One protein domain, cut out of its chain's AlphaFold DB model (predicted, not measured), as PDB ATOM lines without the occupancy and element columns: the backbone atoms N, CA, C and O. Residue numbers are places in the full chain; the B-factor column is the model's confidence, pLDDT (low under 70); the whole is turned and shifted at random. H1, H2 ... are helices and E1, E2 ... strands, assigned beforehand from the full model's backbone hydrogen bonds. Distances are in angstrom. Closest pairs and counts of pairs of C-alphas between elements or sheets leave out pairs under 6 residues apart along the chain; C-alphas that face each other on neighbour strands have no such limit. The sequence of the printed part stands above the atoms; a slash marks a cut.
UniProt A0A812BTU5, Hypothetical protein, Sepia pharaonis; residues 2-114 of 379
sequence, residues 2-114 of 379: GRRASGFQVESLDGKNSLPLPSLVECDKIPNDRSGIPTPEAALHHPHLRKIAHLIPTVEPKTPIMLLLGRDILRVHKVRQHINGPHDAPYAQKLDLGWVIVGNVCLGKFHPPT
ATOM      1  N   GLY A   2       2.345 -47.262 -57.729       57.31
ATOM      2  CA  GLY A   2       2.347 -46.016 -56.938       57.31
ATOM      3  C   GLY A   2       3.513 -45.982 -55.946       57.31
ATOM      4  O   GLY A   2       4.098 -47.039 -55.671       57.31
ATOM      5  N   ARG A   3       3.873 -44.796 -55.432       64.19
ATOM      6  CA  ARG A   3       4.899 -44.673 -54.383       64.19
ATOM      7  C   ARG A   3       4.468 -45.463 -53.147       64.19
ATOM      8  O   ARG A   3       3.277 -45.587 -52.865       64.19
ATOM      9  N   ARG A   4       5.437 -46.031 -52.431       70.19
ATOM     10  CA  ARG A   4       5.195 -46.747 -51.174       70.19
ATOM     11  C   ARG A   4       5.660 -45.898 -50.007       70.19
ATOM     12  O   ARG A   4       6.715 -45.278 -50.098       70.19
ATOM     13  N   ALA A   5       4.895 -45.906 -48.926       66.44
ATOM     14  CA  ALA A   5       5.215 -45.181 -47.707       66.44
ATOM     15  C   ALA A   5       5.035 -46.118 -46.504       66.44
ATOM     16  O   ALA A   5       4.060 -46.863 -46.435       66.44
ATOM     17  N   SER A   6       5.986 -46.132 -45.576       78.75
ATOM     18  CA  SER A   6       5.993 -47.023 -44.408       78.75
ATOM     19  C   SER A   6       6.194 -46.226 -43.117       78.75
ATOM     20  O   SER A   6       6.575 -45.060 -43.160       78.75
ATOM     21  N   GLY A   7       5.902 -46.846 -41.969       79.12
ATOM     22  CA  GLY A   7       6.050 -46.207 -40.654       79.12
ATOM     23  C   GLY A   7       4.894 -45.285 -40.251       79.12
ATOM     24  O   GLY A   7       5.025 -44.535 -39.290       79.12
ATOM     25  N   PHE A   8       3.767 -45.336 -40.962       82.25
ATOM     26  CA  PHE A   8       2.567 -44.581 -40.609       82.25
ATOM     27  C   PHE A   8       1.751 -45.312 -39.540       82.25
ATOM     28  O   PHE A   8       1.760 -46.541 -39.457       82.25
ATOM     29  N   GLN A   9       0.994 -44.545 -38.766       89.62
ATOM     30  CA  GLN A   9       0.002 -45.046 -37.822       89.62
ATOM     31  C   GLN A   9      -1.317 -44.301 -38.020       89.62
ATOM     32  O   GLN A   9      -1.324 -43.156 -38.474       89.62
ATOM     33  N   VAL A  10      -2.426 -44.963 -37.702       90.81
ATOM     34  CA  VAL A  10      -3.760 -44.361 -37.651       90.81
ATOM     35  C   VAL A  10      -4.219 -44.303 -36.204       90.81
ATOM     36  O   VAL A  10      -4.053 -45.269 -35.460       90.81
ATOM     37  N   GLU A  11      -4.801 -43.176 -35.817       92.50
ATOM     38  CA  GLU A  11      -5.250 -42.916 -34.455       92.50
ATOM     39  C   GLU A  11      -6.742 -42.576 -34.440       92.50
ATOM     40  O   GLU A  11      -7.261 -41.950 -35.368       92.50
ATOM     41  N   SER A  12      -7.451 -43.028 -33.405       90.38
ATOM     42  CA  SER A  12      -8.831 -42.620 -33.153       90.38
ATOM     43  C   SER A  12      -8.893 -41.138 -32.770       90.38
ATOM     44  O   SER A  12      -7.979 -40.607 -32.150       90.38
ATOM     45  N   LEU A  13     -10.001 -40.458 -33.086       85.75
ATOM     46  CA  LEU A  13     -10.161 -39.027 -32.778       85.75
ATOM     47  C   LEU A  13     -10.067 -38.701 -31.277       85.75
ATOM     48  O   LEU A  13      -9.759 -37.574 -30.912       85.75
ATOM     49  N   ASP A  14     -10.336 -39.678 -30.409       85.19
ATOM     50  CA  ASP A  14     -10.205 -39.543 -28.957       85.19
ATOM     51  C   ASP A  14      -8.796 -39.872 -28.424       85.19
ATOM     52  O   ASP A  14      -8.598 -39.864 -27.209       85.19
ATOM     53  N   GLY A  15      -7.840 -40.201 -29.303       87.69
ATOM     54  CA  GLY A  15      -6.448 -40.521 -28.966       87.69
ATOM     55  C   GLY A  15      -6.248 -41.832 -28.197       87.69
ATOM     56  O   GLY A  15      -5.149 -42.132 -27.739       87.69
ATOM     57  N   LYS A  16      -7.303 -42.633 -27.994       87.94
ATOM     58  CA  LYS A  16      -7.218 -43.837 -27.146       87.94
ATOM     59  C   LYS A  16      -6.628 -45.039 -27.863       87.94
ATOM     60  O   LYS A  16      -6.066 -45.917 -27.210       87.94
ATOM     61  N   ASN A  17      -6.787 -45.113 -29.180       89.19
ATOM     62  CA  ASN A  17      -6.315 -46.228 -29.983       89.19
ATOM     63  C   ASN A  17      -5.425 -45.710 -31.107       89.19
ATOM     64  O   ASN A  17      -5.915 -45.073 -32.034       89.19
ATOM     65  N   SER A  18      -4.140 -46.064 -31.061       92.50
ATOM     66  CA  SER A  18      -3.203 -45.883 -32.170       92.50
ATOM     67  C   SER A  18      -2.781 -47.242 -32.722       92.50
ATOM     68  O   SER A  18      -2.505 -48.185 -31.968       92.50
ATOM     69  N   LEU A  19      -2.793 -47.371 -34.046       91.88
ATOM     70  CA  LEU A  19      -2.563 -48.619 -34.759       91.88
ATOM     71  C   LEU A  19      -1.517 -48.417 -35.857       91.88
ATOM     72  O   LEU A  19      -1.701 -47.543 -36.706       91.88
ATOM     73  N   PRO A  20      -0.456 -49.242 -35.904       89.94
ATOM     74  CA  PRO A  20       0.498 -49.181 -36.999       89.94
ATOM     75  C   PRO A  20      -0.182 -49.600 -38.307       89.94
ATOM     76  O   PRO A  20      -0.916 -50.594 -38.350       89.94
ATOM     77  N   LEU A  21       0.074 -48.848 -39.374       85.88
ATOM     78  CA  LEU A  21      -0.394 -49.163 -40.716       85.88
ATOM     79  C   LEU A  21       0.638 -50.037 -41.446       85.88
ATOM     80  O   LEU A  21       1.849 -49.856 -41.265       85.88
ATOM     81  N   PRO A  22       0.194 -50.976 -42.304       83.75
ATOM     82  CA  PRO A  22       1.088 -51.641 -43.244       83.75
ATOM     83  C   PRO A  22       1.672 -50.627 -44.244       83.75
ATOM     84  O   PRO A  22       1.302 -49.453 -44.264       83.75
ATOM     85  N   SER A  23       2.602 -51.074 -45.096       79.94
ATOM     86  CA  SER A  23       3.153 -50.208 -46.148       79.94
ATOM     87  C   SER A  23       2.035 -49.687 -47.051       79.94
ATOM     88  O   SER A  23       1.408 -50.453 -47.780       79.94
ATOM     89  N   LEU A  24       1.817 -48.376 -47.005       77.38
ATOM     90  CA  LEU A  24       0.822 -47.674 -47.793       77.38
ATOM     91  C   LEU A  24       1.281 -47.604 -49.245       77.38
ATOM     92  O   LEU A  24       2.471 -47.449 -49.533       77.38
ATOM     93  N   VAL A  25       0.326 -47.695 -50.163       76.69
ATOM     94  CA  VAL A  25       0.563 -47.539 -51.597       76.69
ATOM     95  C   VAL A  25      -0.244 -46.346 -52.072       76.69
ATOM     96  O   VAL A  25      -1.460 -46.306 -51.902       76.69
ATOM     97  N   GLU A  26       0.438 -45.378 -52.671       74.81
ATOM     98  CA  GLU A  26      -0.200 -44.215 -53.268       74.81
ATOM     99  C   GLU A  26      -1.173 -44.637 -54.376       74.81
ATOM    100  O   GLU A  26      -0.854 -45.471 -55.236       74.81
ATOM    101  N   CYS A  27      -2.352 -44.021 -54.357       68.25
ATOM    102  CA  CYS A  27      -3.377 -44.179 -55.371       68.25
ATOM    103  C   CYS A  27      -3.832 -42.798 -55.842       68.25
ATOM    104  O   CYS A  27      -4.242 -41.977 -55.026       68.25
ATOM    105  N   ASP A  28      -3.819 -42.567 -57.158       66.88
ATOM    106  CA  ASP A  28      -4.181 -41.273 -57.756       66.88
ATOM    107  C   ASP A  28      -5.654 -40.892 -57.510       66.88
ATOM    108  O   ASP A  28      -6.041 -39.737 -57.686       66.88
ATOM    109  N   LYS A  29      -6.501 -41.869 -57.148       69.88
ATOM    110  CA  LYS A  29      -7.929 -41.680 -56.864       69.88
ATOM    111  C   LYS A  29      -8.398 -42.602 -55.737       69.88
ATOM    112  O   LYS A  29      -8.215 -43.814 -55.813       69.88
ATOM    113  N   ILE A  30      -9.070 -42.031 -54.741       72.50
ATOM    114  CA  ILE A  30      -9.769 -42.747 -53.662       72.50
ATOM    115  C   ILE A  30     -11.261 -42.393 -53.764       72.50
ATOM    116  O   ILE A  30     -11.569 -41.245 -54.100       72.50
ATOM    117  N   PRO A  31     -12.197 -43.337 -53.522       72.06
ATOM    118  CA  PRO A  31     -13.619 -43.013 -53.441       72.06
ATOM    119  C   PRO A  31     -13.852 -41.874 -52.444       72.06
ATOM    120  O   PRO A  31     -13.440 -41.961 -51.291       72.06
ATOM    121  N   ASN A  32     -14.486 -40.795 -52.899       72.56
ATOM    122  CA  ASN A  32     -14.678 -39.568 -52.125       72.56
ATOM    123  C   ASN A  32     -16.161 -39.229 -51.917       72.56
ATOM    124  O   ASN A  32     -16.505 -38.067 -51.693       72.56
ATOM    125  N   ASP A  33     -17.033 -40.234 -52.007       75.50
ATOM    126  CA  ASP A  33     -18.457 -40.065 -51.755       75.50
ATOM    127  C   ASP A  33     -18.695 -39.802 -50.263       75.50
ATOM    128  O   ASP A  33     -18.527 -40.678 -49.415       75.50
ATOM    129  N   ARG A  34     -19.062 -38.558 -49.946       78.19
ATOM    130  CA  ARG A  34     -19.345 -38.119 -48.577       78.19
ATOM    131  C   ARG A  34     -20.771 -38.426 -48.135       78.19
ATOM    132  O   ARG A  34     -21.042 -38.335 -46.943       78.19
ATOM    133  N   SER A  35     -21.667 -38.776 -49.062       72.94
ATOM    134  CA  SER A  35     -23.083 -39.010 -48.750       72.94
ATOM    135  C   SER A  35     -23.290 -40.213 -47.825       72.94
ATOM    136  O   SER A  35     -24.242 -40.236 -47.053       72.94
ATOM    137  N   GLY A  36     -22.362 -41.176 -47.849       74.75
ATOM    138  CA  GLY A  36     -22.375 -42.352 -46.980       74.75
ATOM    139  C   GLY A  36     -21.686 -42.178 -45.623       74.75
ATOM    140  O   GLY A  36     -21.601 -43.150 -44.874       74.75
ATOM    141  N   ILE A  37     -21.151 -40.993 -45.296       84.31
ATOM    142  CA  ILE A  37     -20.494 -40.774 -44.000       84.31
ATOM    143  C   ILE A  37     -21.578 -40.613 -42.921       84.31
ATOM    144  O   ILE A  37     -22.430 -39.734 -43.055       84.31
ATOM    145  N   PRO A  38     -21.569 -41.425 -41.847       84.81
ATOM    146  CA  PRO A  38     -22.574 -41.324 -40.796       84.81
ATOM    147  C   PRO A  38     -22.489 -39.972 -40.079       84.81
ATOM    148  O   PRO A  38     -21.402 -39.530 -39.711       84.81
ATOM    149  N   THR A  39     -23.644 -39.347 -39.843       88.25
ATOM    150  CA  THR A  39     -23.762 -38.077 -39.111       88.25
ATOM    151  C   THR A  39     -24.480 -38.262 -37.767       88.25
ATOM    152  O   THR A  39     -25.265 -39.209 -37.607       88.25
ATOM    153  N   PRO A  40     -24.259 -37.368 -36.784       91.38
ATOM    154  CA  PRO A  40     -25.019 -37.361 -35.532       91.38
ATOM    155  C   PRO A  40     -26.531 -37.267 -35.760       91.38
ATOM    156  O   PRO A  40     -27.303 -37.977 -35.115       91.38
ATOM    157  N   GLU A  41     -26.960 -36.437 -36.713       88.12
ATOM    158  CA  GLU A  41     -28.367 -36.240 -37.061       88.12
ATOM    159  C   GLU A  41     -28.993 -37.544 -37.565       88.12
ATOM    160  O   GLU A  41     -30.105 -37.894 -37.160       88.12
ATOM    161  N   ALA A  42     -28.263 -38.298 -38.396       85.56
ATOM    162  CA  ALA A  42     -28.717 -39.594 -38.886       85.56
ATOM    163  C   ALA A  42     -28.918 -40.591 -37.736       85.56
ATOM    164  O   ALA A  42     -29.946 -41.263 -37.670       85.56
ATOM    165  N   ALA A  43     -27.997 -40.643 -36.769       90.88
ATOM    166  CA  ALA A  43     -28.174 -41.477 -35.580       90.88
ATOM    167  C   ALA A  43     -29.354 -41.031 -34.700       90.88
ATOM    168  O   ALA A  43     -30.076 -41.883 -34.183       90.88
ATOM    169  N   LEU A  44     -29.581 -39.722 -34.533       91.06
ATOM    170  CA  LEU A  44     -30.705 -39.191 -33.746       91.06
ATOM    171  C   LEU A  44     -32.070 -39.558 -34.339       91.06
ATOM    172  O   LEU A  44     -33.041 -39.761 -33.596       91.06
ATOM    173  N   HIS A  45     -32.137 -39.667 -35.666       88.38
ATOM    174  CA  HIS A  45     -33.351 -40.032 -36.385       88.38
ATOM    175  C   HIS A  45     -33.827 -41.454 -36.050       88.38
ATOM    176  O   HIS A  45     -35.029 -41.713 -36.009       88.38
ATOM    177  N   HIS A  46     -32.902 -42.363 -35.735       88.69
ATOM    178  CA  HIS A  46     -33.210 -43.756 -35.422       88.69
ATOM    179  C   HIS A  46     -33.284 -43.994 -33.902       88.69
ATOM    180  O   HIS A  46     -32.264 -43.872 -33.218       88.69
ATOM    181  N   PRO A  47     -34.450 -44.385 -33.340       92.31
ATOM    182  CA  PRO A  47     -34.635 -44.510 -31.891       92.31
ATOM    183  C   PRO A  47     -33.577 -45.363 -31.177       92.31
ATOM    184  O   PRO A  47     -33.089 -44.976 -30.116       92.31
ATOM    185  N   HIS A  48     -33.172 -46.488 -31.772       94.31
ATOM    186  CA  HIS A  48     -32.173 -47.409 -31.218       94.31
ATOM    187  C   HIS A  48     -30.731 -46.882 -31.292       94.31
ATOM    188  O   HIS A  48     -29.883 -47.338 -30.522       94.31
ATOM    189  N   LEU A  49     -30.448 -45.903 -32.160       94.38
ATOM    190  CA  LEU A  49     -29.118 -45.304 -32.341       94.38
ATOM    191  C   LEU A  49     -28.942 -43.963 -31.612       94.38
ATOM    192  O   LEU A  49     -27.807 -43.525 -31.434       94.38
ATOM    193  N   ARG A  50     -30.013 -43.341 -31.097       94.31
ATOM    194  CA  ARG A  50     -29.946 -42.055 -30.364       94.31
ATOM    195  C   ARG A  50     -28.862 -42.015 -29.288       94.31
ATOM    196  O   ARG A  50     -28.162 -41.017 -29.144       94.31
ATOM    197  N   LYS A  51     -28.677 -43.126 -28.568       94.88
ATOM    198  CA  LYS A  51     -27.691 -43.250 -27.484       94.88
ATOM    199  C   LYS A  51     -26.232 -43.116 -27.936       94.88
ATOM    200  O   LYS A  51     -25.386 -42.844 -27.096       94.88
ATOM    201  N   ILE A  52     -25.932 -43.309 -29.222       94.94
ATOM    202  CA  ILE A  52     -24.576 -43.153 -29.772       94.94
ATOM    203  C   ILE A  52     -24.411 -41.899 -30.626       94.94
ATOM    204  O   ILE A  52     -23.302 -41.640 -31.073       94.94
ATOM    205  N   ALA A  53     -25.462 -41.106 -30.850       93.62
ATOM    206  CA  ALA A  53     -25.387 -39.956 -31.752       93.62
ATOM    207  C   ALA A  53     -24.308 -38.939 -31.345       93.62
ATOM    208  O   ALA A  53     -23.569 -38.456 -32.191       93.62
ATOM    209  N   HIS A  54     -24.159 -38.689 -30.042       92.62
ATOM    210  CA  HIS A  54     -23.124 -37.807 -29.491       92.62
ATOM    211  C   HIS A  54     -21.696 -38.381 -29.583       92.62
ATOM    212  O   HIS A  54     -20.733 -37.669 -29.323       92.62
ATOM    213  N   LEU A  55     -21.552 -39.672 -29.908       92.50
ATOM    214  CA  LEU A  55     -20.263 -40.345 -30.104       92.50
ATOM    215  C   LEU A  55     -19.846 -40.381 -31.580       92.50
ATOM    216  O   LEU A  55     -18.760 -40.872 -31.890       92.50
ATOM    217  N   ILE A  56     -20.712 -39.919 -32.483       91.38
ATOM    218  CA  ILE A  56     -20.417 -39.796 -33.907       91.38
ATOM    219  C   ILE A  56     -19.899 -38.374 -34.145       91.38
ATOM    220  O   ILE A  56     -20.524 -37.421 -33.684       91.38
ATOM    221  N   PRO A  57     -18.754 -38.199 -34.821       89.38
ATOM    222  CA  PRO A  57     -18.231 -36.872 -35.115       89.38
ATOM    223  C   PRO A  57     -19.071 -36.172 -36.190       89.38
ATOM    224  O   PRO A  57     -19.579 -36.802 -37.119       89.38
ATOM    225  N   THR A  58     -19.182 -34.847 -36.098       88.50
ATOM    226  CA  THR A  58     -19.747 -34.024 -37.173       88.50
ATOM    227  C   THR A  58     -18.836 -34.055 -38.397       88.50
ATOM    228  O   THR A  58     -17.617 -33.925 -38.276       88.50
ATOM    229  N   VAL A  59     -19.418 -34.199 -39.588       85.25
ATOM    230  CA  VAL A  59     -18.647 -34.271 -40.836       85.25
ATOM    231  C   VAL A  59     -18.145 -32.885 -41.219       85.25
ATOM    232  O   VAL A  59     -18.926 -32.004 -41.564       85.25
ATOM    233  N   GLU A  60     -16.826 -32.702 -41.219       86.25
ATOM    234  CA  GLU A  60     -16.188 -31.479 -41.703       86.25
ATOM    235  C   GLU A  60     -16.110 -31.474 -43.243       86.25
ATOM    236  O   GLU A  60     -15.399 -32.300 -43.833       86.25
ATOM    237  N   PRO A  61     -16.781 -30.536 -43.944       82.19
ATOM    238  CA  PRO A  61     -16.870 -30.572 -45.408       82.19
ATOM    239  C   PRO A  61     -15.521 -30.423 -46.126       82.19
ATOM    240  O   PRO A  61     -15.353 -30.906 -47.246       82.19
ATOM    241  N   LYS A  62     -14.555 -29.752 -45.489       84.75
ATOM    242  CA  LYS A  62     -13.246 -29.423 -46.075       84.75
ATOM    243  C   LYS A  62     -12.190 -30.515 -45.873       84.75
ATOM    244  O   LYS A  62     -11.166 -30.480 -46.549       84.75
ATOM    245  N   THR A  63     -12.430 -31.487 -44.992       83.56
ATOM    246  CA  THR A  63     -11.418 -32.473 -44.581       83.56
ATOM    247  C   THR A  63     -11.262 -33.561 -45.640       83.56
ATOM    248  O   THR A  63     -12.232 -34.279 -45.891       83.56
ATOM    249  N   PRO A  64     -10.108 -33.684 -46.321       81.62
ATOM    250  CA  PRO A  64      -9.950 -34.584 -47.462       81.62
ATOM    251  C   PRO A  64     -10.002 -36.064 -47.055       81.62
ATOM    252  O   PRO A  64      -9.458 -36.461 -46.027       81.62
ATOM    253  N   ILE A  65     -10.610 -36.903 -47.899       85.31
ATOM    254  CA  ILE A  65     -10.560 -38.367 -47.756       85.31
ATOM    255  C   ILE A  65      -9.252 -38.844 -48.393       85.31
ATOM    256  O   ILE A  65      -9.130 -38.874 -49.616       85.31
ATOM    257  N   MET A  66      -8.255 -39.163 -47.562       84.25
ATOM    258  CA  MET A  66      -6.881 -39.443 -48.013       84.25
ATOM    259  C   MET A  66      -6.441 -40.901 -47.858       84.25
ATOM    260  O   MET A  66      -5.427 -41.292 -48.430       84.25
ATOM    261  N   LEU A  67      -7.169 -41.706 -47.083       86.31
ATOM    262  CA  LEU A  67      -6.760 -43.059 -46.723       86.31
ATOM    263  C   LEU A  67      -7.937 -44.023 -46.853       86.31
ATOM    264  O   LEU A  67      -9.015 -43.769 -46.320       86.31
ATOM    265  N   LEU A  68      -7.712 -45.142 -47.543       87.44
ATOM    266  CA  LEU A  68      -8.650 -46.257 -47.618       87.44
ATOM    267  C   LEU A  68      -8.094 -47.416 -46.790       87.44
ATOM    268  O   LEU A  68      -7.027 -47.938 -47.103       87.44
ATOM    269  N   LEU A  69      -8.821 -47.813 -45.748       87.06
ATOM    270  CA  LEU A  69      -8.458 -48.952 -44.906       87.06
ATOM    271  C   LEU A  69      -9.176 -50.204 -45.411       87.06
ATOM    272  O   LEU A  69     -10.401 -50.206 -45.549       87.06
ATOM    273  N   GLY A  70      -8.402 -51.244 -45.719       86.00
ATOM    274  CA  GLY A  70      -8.903 -52.493 -46.274       86.00
ATOM    275  C   GLY A  70      -8.570 -53.719 -45.422       86.00
ATOM    276  O   GLY A  70      -8.229 -53.656 -44.241       86.00
ATOM    277  N   ARG A  71      -8.665 -54.892 -46.059       83.19
ATOM    278  CA  ARG A  71      -8.443 -56.201 -45.411       83.19
ATOM    279  C   ARG A  71      -6.998 -56.444 -44.968       83.19
ATOM    280  O   ARG A  71      -6.746 -57.399 -44.244       83.19
ATOM    281  N   ASP A  72      -6.065 -55.613 -45.400       80.56
ATOM    282  CA  ASP A  72      -4.659 -55.619 -45.002       80.56
ATOM    283  C   ASP A  72      -4.435 -55.124 -43.562       80.56
ATOM    284  O   ASP A  72      -3.390 -55.404 -42.978       80.56
ATOM    285  N   ILE A  73      -5.436 -54.486 -42.943       86.50
ATOM    286  CA  ILE A  73      -5.441 -54.127 -41.519       86.50
ATOM    287  C   ILE A  73      -6.733 -54.595 -40.827       86.50
ATOM    288  O   ILE A  73      -7.554 -53.825 -40.342       86.50
ATOM    289  N   LEU A  74      -6.918 -55.912 -40.704       87.94
ATOM    290  CA  LEU A  74      -8.136 -56.498 -40.113       87.94
ATOM    291  C   LEU A  74      -8.511 -55.938 -38.728       87.94
ATOM    292  O   LEU A  74      -9.689 -55.906 -38.373       87.94
ATOM    293  N   ARG A  75      -7.526 -55.488 -37.938       88.75
ATOM    294  CA  ARG A  75      -7.747 -54.956 -36.587       88.75
ATOM    295  C   ARG A  75      -8.672 -53.734 -36.572       88.75
ATOM    296  O   ARG A  75      -9.529 -53.682 -35.695       88.75
ATOM    297  N   VAL A  76      -8.574 -52.816 -37.543       90.44
ATOM    298  CA  VAL A  76      -9.458 -51.630 -37.584       90.44
ATOM    299  C   VAL A  76     -10.917 -51.993 -37.866       90.44
ATOM    300  O   VAL A  76     -11.804 -51.227 -37.519       90.44
ATOM    301  N   HIS A  77     -11.179 -53.168 -38.444       91.75
ATOM    302  CA  HIS A  77     -12.526 -53.643 -38.775       91.75
ATOM    303  C   HIS A  77     -13.125 -54.566 -37.702       91.75
ATOM    304  O   HIS A  77     -14.221 -55.098 -37.879       91.75
ATOM    305  N   LYS A  78     -12.421 -54.796 -36.585       93.50
ATOM    306  CA  LYS A  78     -12.881 -55.714 -35.543       93.50
ATOM    307  C   LYS A  78     -13.980 -55.054 -34.704       93.50
ATOM    308  O   LYS A  78     -13.731 -54.088 -33.987       93.50
ATOM    309  N   VAL A  79     -15.190 -55.606 -34.772       95.69
ATOM    310  CA  VAL A  79     -16.353 -55.107 -34.025       95.69
ATOM    311  C   VAL A  79     -16.166 -55.363 -32.529       95.69
ATOM    312  O   VAL A  79     -15.978 -56.500 -32.098       95.69
ATOM    313  N   ARG A  80     -16.211 -54.293 -31.733       94.00
ATOM    314  CA  ARG A  80     -16.084 -54.310 -30.266       94.00
ATOM    315  C   ARG A  80     -17.433 -54.287 -29.570       94.00
ATOM    316  O   ARG A  80     -17.592 -54.891 -28.517       94.00
ATOM    317  N   GLN A  81     -18.386 -53.568 -30.151       95.69
ATOM    318  CA  GLN A  81     -19.772 -53.479 -29.701       95.69
ATOM    319  C   GLN A  81     -20.664 -53.326 -30.930       95.69
ATOM    320  O   GLN A  81     -20.217 -52.804 -31.952       95.69
ATOM    321  N   HIS A  82     -21.919 -53.749 -30.836       95.69
ATOM    322  CA  HIS A  82     -22.911 -53.495 -31.873       95.69
ATOM    323  C   HIS A  82     -24.234 -53.050 -31.257       95.69
ATOM    324  O   HIS A  82     -24.527 -53.340 -30.094       95.69
ATOM    325  N   ILE A  83     -25.038 -52.348 -32.047       95.56
ATOM    326  CA  ILE A  83     -26.414 -51.982 -31.722       95.56
ATOM    327  C   ILE A  83     -27.254 -52.305 -32.948       95.56
ATOM    328  O   ILE A  83     -27.037 -51.716 -34.004       95.56
ATOM    329  N   ASN A  84     -28.208 -53.218 -32.800       93.62
ATOM    330  CA  ASN A  84     -29.119 -53.593 -33.878       93.62
ATOM    331  C   ASN A  84     -30.376 -52.719 -33.886       93.62
ATOM    332  O   ASN A  84     -30.770 -52.168 -32.855       93.62
ATOM    333  N   GLY A  85     -30.985 -52.614 -35.065       87.38
ATOM    334  CA  GLY A  85     -32.316 -52.055 -35.278       87.38
ATOM    335  C   GLY A  85     -33.332 -53.139 -35.659       87.38
ATOM    336  O   GLY A  85     -32.943 -54.278 -35.919       87.38
ATOM    337  N   PRO A  86     -34.634 -52.814 -35.670       88.94
ATOM    338  CA  PRO A  86     -35.675 -53.716 -36.156       88.94
ATOM    339  C   PRO A  86     -35.653 -53.834 -37.689       88.94
ATOM    340  O   PRO A  86     -35.478 -52.831 -38.377       88.94
ATOM    341  N   HIS A  87     -35.918 -55.033 -38.216       87.94
ATOM    342  CA  HIS A  87     -36.062 -55.299 -39.659       87.94
ATOM    343  C   HIS A  87     -34.905 -54.705 -40.496       87.94
ATOM    344  O   HIS A  87     -33.747 -55.000 -40.217       87.94
ATOM    345  N   ASP A  88     -35.223 -53.855 -41.479       82.62
ATOM    346  CA  ASP A  88     -34.277 -53.199 -42.393       82.62
ATOM    347  C   ASP A  88     -33.717 -51.866 -41.858       82.62
ATOM    348  O   ASP A  88     -33.106 -51.089 -42.598       82.62
ATOM    349  N   ALA A  89     -33.936 -51.553 -40.576       85.81
ATOM    350  CA  ALA A  89     -33.367 -50.357 -39.970       85.81
ATOM    351  C   ALA A  89     -31.829 -50.454 -39.902       85.81
ATOM    352  O   ALA A  89     -31.282 -51.534 -39.660       85.81
ATOM    353  N   PRO A  90     -31.107 -49.328 -40.051       90.25
ATOM    354  CA  PRO A  90     -29.654 -49.339 -39.963       90.25
ATOM    355  C   PRO A  90     -29.187 -49.814 -38.587       90.25
ATOM    356  O   PRO A  90     -29.841 -49.572 -37.574       90.25
ATOM    357  N   TYR A  91     -28.026 -50.451 -38.531       93.25
ATOM    358  CA  TYR A  91     -27.389 -50.896 -37.293       93.25
ATOM    359  C   TYR A  91     -26.035 -50.209 -37.123       93.25
ATOM    360  O   TYR A  91     -25.471 -49.676 -38.076       93.25
ATOM    361  N   ALA A  92     -25.496 -50.197 -35.907       95.50
ATOM    362  CA  ALA A  92     -24.218 -49.556 -35.620       95.50
ATOM    363  C   ALA A  92     -23.190 -50.539 -35.067       95.50
ATOM    364  O   ALA A  92     -23.523 -51.467 -34.327       95.50
ATOM    365  N   GLN A  93     -21.925 -50.300 -35.397       96.38
ATOM    366  CA  GLN A  93     -20.781 -51.071 -34.923       96.38
ATOM    367  C   GLN A  93     -19.733 -50.131 -34.333       96.38
ATOM    368  O   GLN A  93     -19.394 -49.109 -34.924       96.38
ATOM    369  N   LYS A  94     -19.195 -50.494 -33.170       94.75
ATOM    370  CA  LYS A  94     -18.045 -49.827 -32.563       94.75
ATOM    371  C   LYS A  94     -16.777 -50.547 -32.984       94.75
ATOM    372  O   LYS A  94     -16.608 -51.721 -32.655       94.75
ATOM    373  N   LEU A  95     -15.897 -49.846 -33.678       94.25
ATOM    374  CA  LEU A  95     -14.572 -50.300 -34.089       94.25
ATOM    375  C   LEU A  95     -13.492 -49.634 -33.220       94.25
ATOM    376  O   LEU A  95     -13.802 -48.771 -32.397       94.25
ATOM    377  N   ASP A  96     -12.222 -50.001 -33.413       91.62
ATOM    378  CA  ASP A  96     -11.097 -49.375 -32.689       91.62
ATOM    379  C   ASP A  96     -10.977 -47.865 -33.002       91.62
ATOM    380  O   ASP A  96     -10.541 -47.097 -32.148       91.62
ATOM    381  N   LEU A  97     -11.415 -47.428 -34.191       92.81
ATOM    382  CA  LEU A  97     -11.351 -46.025 -34.632       92.81
ATOM    383  C   LEU A  97     -12.623 -45.206 -34.349       92.81
ATOM    384  O   LEU A  97     -12.615 -43.996 -34.558       92.81
ATOM    385  N   GLY A  98     -13.707 -45.830 -33.874       92.38
ATOM    386  CA  GLY A  98     -14.965 -45.134 -33.583       92.38
ATOM    387  C   GLY A  98     -16.217 -45.912 -33.984       92.38
ATOM    388  O   GLY A  98     -16.163 -47.100 -34.305       92.38
ATOM    389  N   TRP A  99     -17.365 -45.236 -33.931       93.19
ATOM    390  CA  TRP A  99     -18.651 -45.797 -34.344       93.19
ATOM    391  C   TRP A  99     -18.883 -45.624 -35.843       93.19
ATOM    392  O   TRP A  99     -18.647 -44.557 -36.401       93.19
ATOM    393  N   VAL A 100     -19.412 -46.669 -36.471       92.19
ATOM    394  CA  VAL A 100     -19.918 -46.647 -37.845       92.19
ATOM    395  C   VAL A 100     -21.379 -47.080 -37.852       92.19
ATOM    396  O   VAL A 100     -21.782 -47.914 -37.036       92.19
ATOM    397  N   ILE A 101     -22.170 -46.524 -38.768       91.62
ATOM    398  CA  ILE A 101     -23.553 -46.944 -39.012       91.62
ATOM    399  C   ILE A 101     -23.604 -47.632 -40.373       91.62
ATOM    400  O   ILE A 101     -23.073 -47.114 -41.351       91.62
ATOM    401  N   VAL A 102     -24.239 -48.797 -40.421       88.94
ATOM    402  CA  VAL A 102     -24.405 -49.611 -41.621       88.94
ATOM    403  C   VAL A 102     -25.891 -49.737 -41.932       88.94
ATOM    404  O   VAL A 102     -26.684 -50.132 -41.079       88.94
ATOM    405  N   GLY A 103     -26.261 -49.409 -43.167       81.88
ATOM    406  CA  GLY A 103     -27.644 -49.396 -43.641       81.88
ATOM    407  C   GLY A 103     -28.033 -48.030 -44.195       81.88
ATOM    408  O   GLY A 103     -27.195 -47.139 -44.332       81.88
ATOM    409  N   ASN A 104     -29.309 -47.871 -44.537       70.38
ATOM    410  CA  ASN A 104     -29.799 -46.623 -45.106       70.38
ATOM    411  C   ASN A 104     -29.985 -45.576 -43.994       70.38
ATOM    412  O   ASN A 104     -30.895 -45.692 -43.178       70.38
ATOM    413  N   VAL A 105     -29.097 -44.582 -43.949       62.28
ATOM    414  CA  VAL A 105     -29.024 -43.553 -42.892       62.28
ATOM    415  C   VAL A 105     -29.723 -42.239 -43.265       62.28
ATOM    416  O   VAL A 105     -29.478 -41.200 -42.656       62.28
ATOM    417  N   CYS A 106     -30.592 -42.264 -44.279       59.69
ATOM    418  CA  CYS A 106     -31.311 -41.077 -44.739       59.69
ATOM    419  C   CYS A 106     -32.210 -40.485 -43.639       59.69
ATOM    420  O   CYS A 106     -32.978 -41.194 -42.988       59.69
ATOM    421  N   LEU A 107     -32.154 -39.157 -43.483       55.00
ATOM    422  CA  LEU A 107     -33.046 -38.387 -42.611       55.00
ATOM    423  C   LEU A 107     -34.468 -38.395 -43.193       55.00
ATOM    424  O   LEU A 107     -34.816 -37.565 -44.034       55.00
ATOM    425  N   GLY A 108     -35.283 -39.365 -42.777       53.22
ATOM    426  CA  GLY A 108     -36.600 -39.625 -43.354       53.22
ATOM    427  C   GLY A 108     -36.533 -40.056 -44.825       53.22
ATOM    428  O   GLY A 108     -35.466 -40.129 -45.436       53.22
ATOM    429  N   LYS A 109     -37.693 -40.308 -45.445       47.19
ATOM    430  CA  LYS A 109     -37.819 -40.654 -46.880       47.19
ATOM    431  C   LYS A 109     -37.347 -39.537 -47.848       47.19
ATOM    432  O   LYS A 109     -37.668 -39.591 -49.028       47.19
ATOM    433  N   PHE A 110     -36.627 -38.522 -47.368       43.38
ATOM    434  CA  PHE A 110     -36.319 -37.281 -48.082       43.38
ATOM    435  C   PHE A 110     -34.997 -37.286 -48.858       43.38
ATOM    436  O   PHE A 110     -34.769 -36.364 -49.633       43.38
ATOM    437  N   HIS A 111     -34.148 -38.308 -48.705       50.06
ATOM    438  CA  HIS A 111     -32.893 -38.409 -49.465       50.06
ATOM    439  C   HIS A 111     -32.595 -39.807 -50.042       50.06
ATOM    440  O   HIS A 111     -31.435 -40.216 -50.001       50.06
ATOM    441  N   PRO A 112     -33.566 -40.577 -50.582       47.75
ATOM    442  CA  PRO A 112     -33.199 -41.765 -51.342       47.75
ATOM    443  C   PRO A 112     -32.254 -41.322 -52.472       47.75
ATOM    444  O   PRO A 112     -32.625 -40.437 -53.250       47.75
ATOM    445  N   PRO A 113     -31.022 -41.855 -52.549       47.81
ATOM    446  CA  PRO A 113     -30.127 -41.492 -53.630       47.81
ATOM    447  C   PRO A 113     -30.816 -41.871 -54.942       47.81
ATOM    448  O   PRO A 113     -31.198 -43.022 -55.139       47.81
ATOM    449  N   THR A 114     -30.983 -40.903 -55.844       43.66
ATOM    450  CA  THR A 114     -31.555 -41.127 -57.186       43.66
ATOM    451  C   THR A 114     -30.730 -42.117 -58.011       43.66
ATOM    452  O   THR A 114     -31.191 -42.597 -59.041       43.66
TER     453      THR A 114
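AT A GLANCE: This is residues 2 to 114 of the 379 residues of the protein "Hypothetical protein" of Sepia pharaonis (UniProt A0A812BTU5). What shape? With little regular structure, H2 packs over the antiparallel meander E3 E4 E5, and a long loop reaches the distant hairpin E1 E2. How large? The 113 printed residues, 38 in named elements, are mixed, only just compact and close to loose, with radius of gyration of the C-alphas 15.6 A and spans 44, 32 and 24 A.

IN THESE COORDINATES: Where is the sheet? E3 is residues 81-83, E4 91-95 and E5 98-102, ending at C-alpha (-24.405, -49.611, -41.621). And the rest? E1 is 9-11, from C-alpha (0.002, -45.046, -37.822), E2 18-20, H1 40-45, H2 50-55 and H3 71-77.

HOW THE PARTS SIT: Which strands pair? In hairpin E4 E5, N 93 and O 100 are 2.9 A apart, within hydrogen-bond range. And helices? H1 touches H2, the closest C-alphas, 44 and 50, 4.5 A apart; H2 is on the sheet, H3 only grazes it. H2 and H3 each have 0 O i to N i+4 but 2 O i to N i+3 pairs within range.

THE WHOLE: Any cut? The printed part has no cut. Low confidence? Residues 105 to 114 are among those under 70.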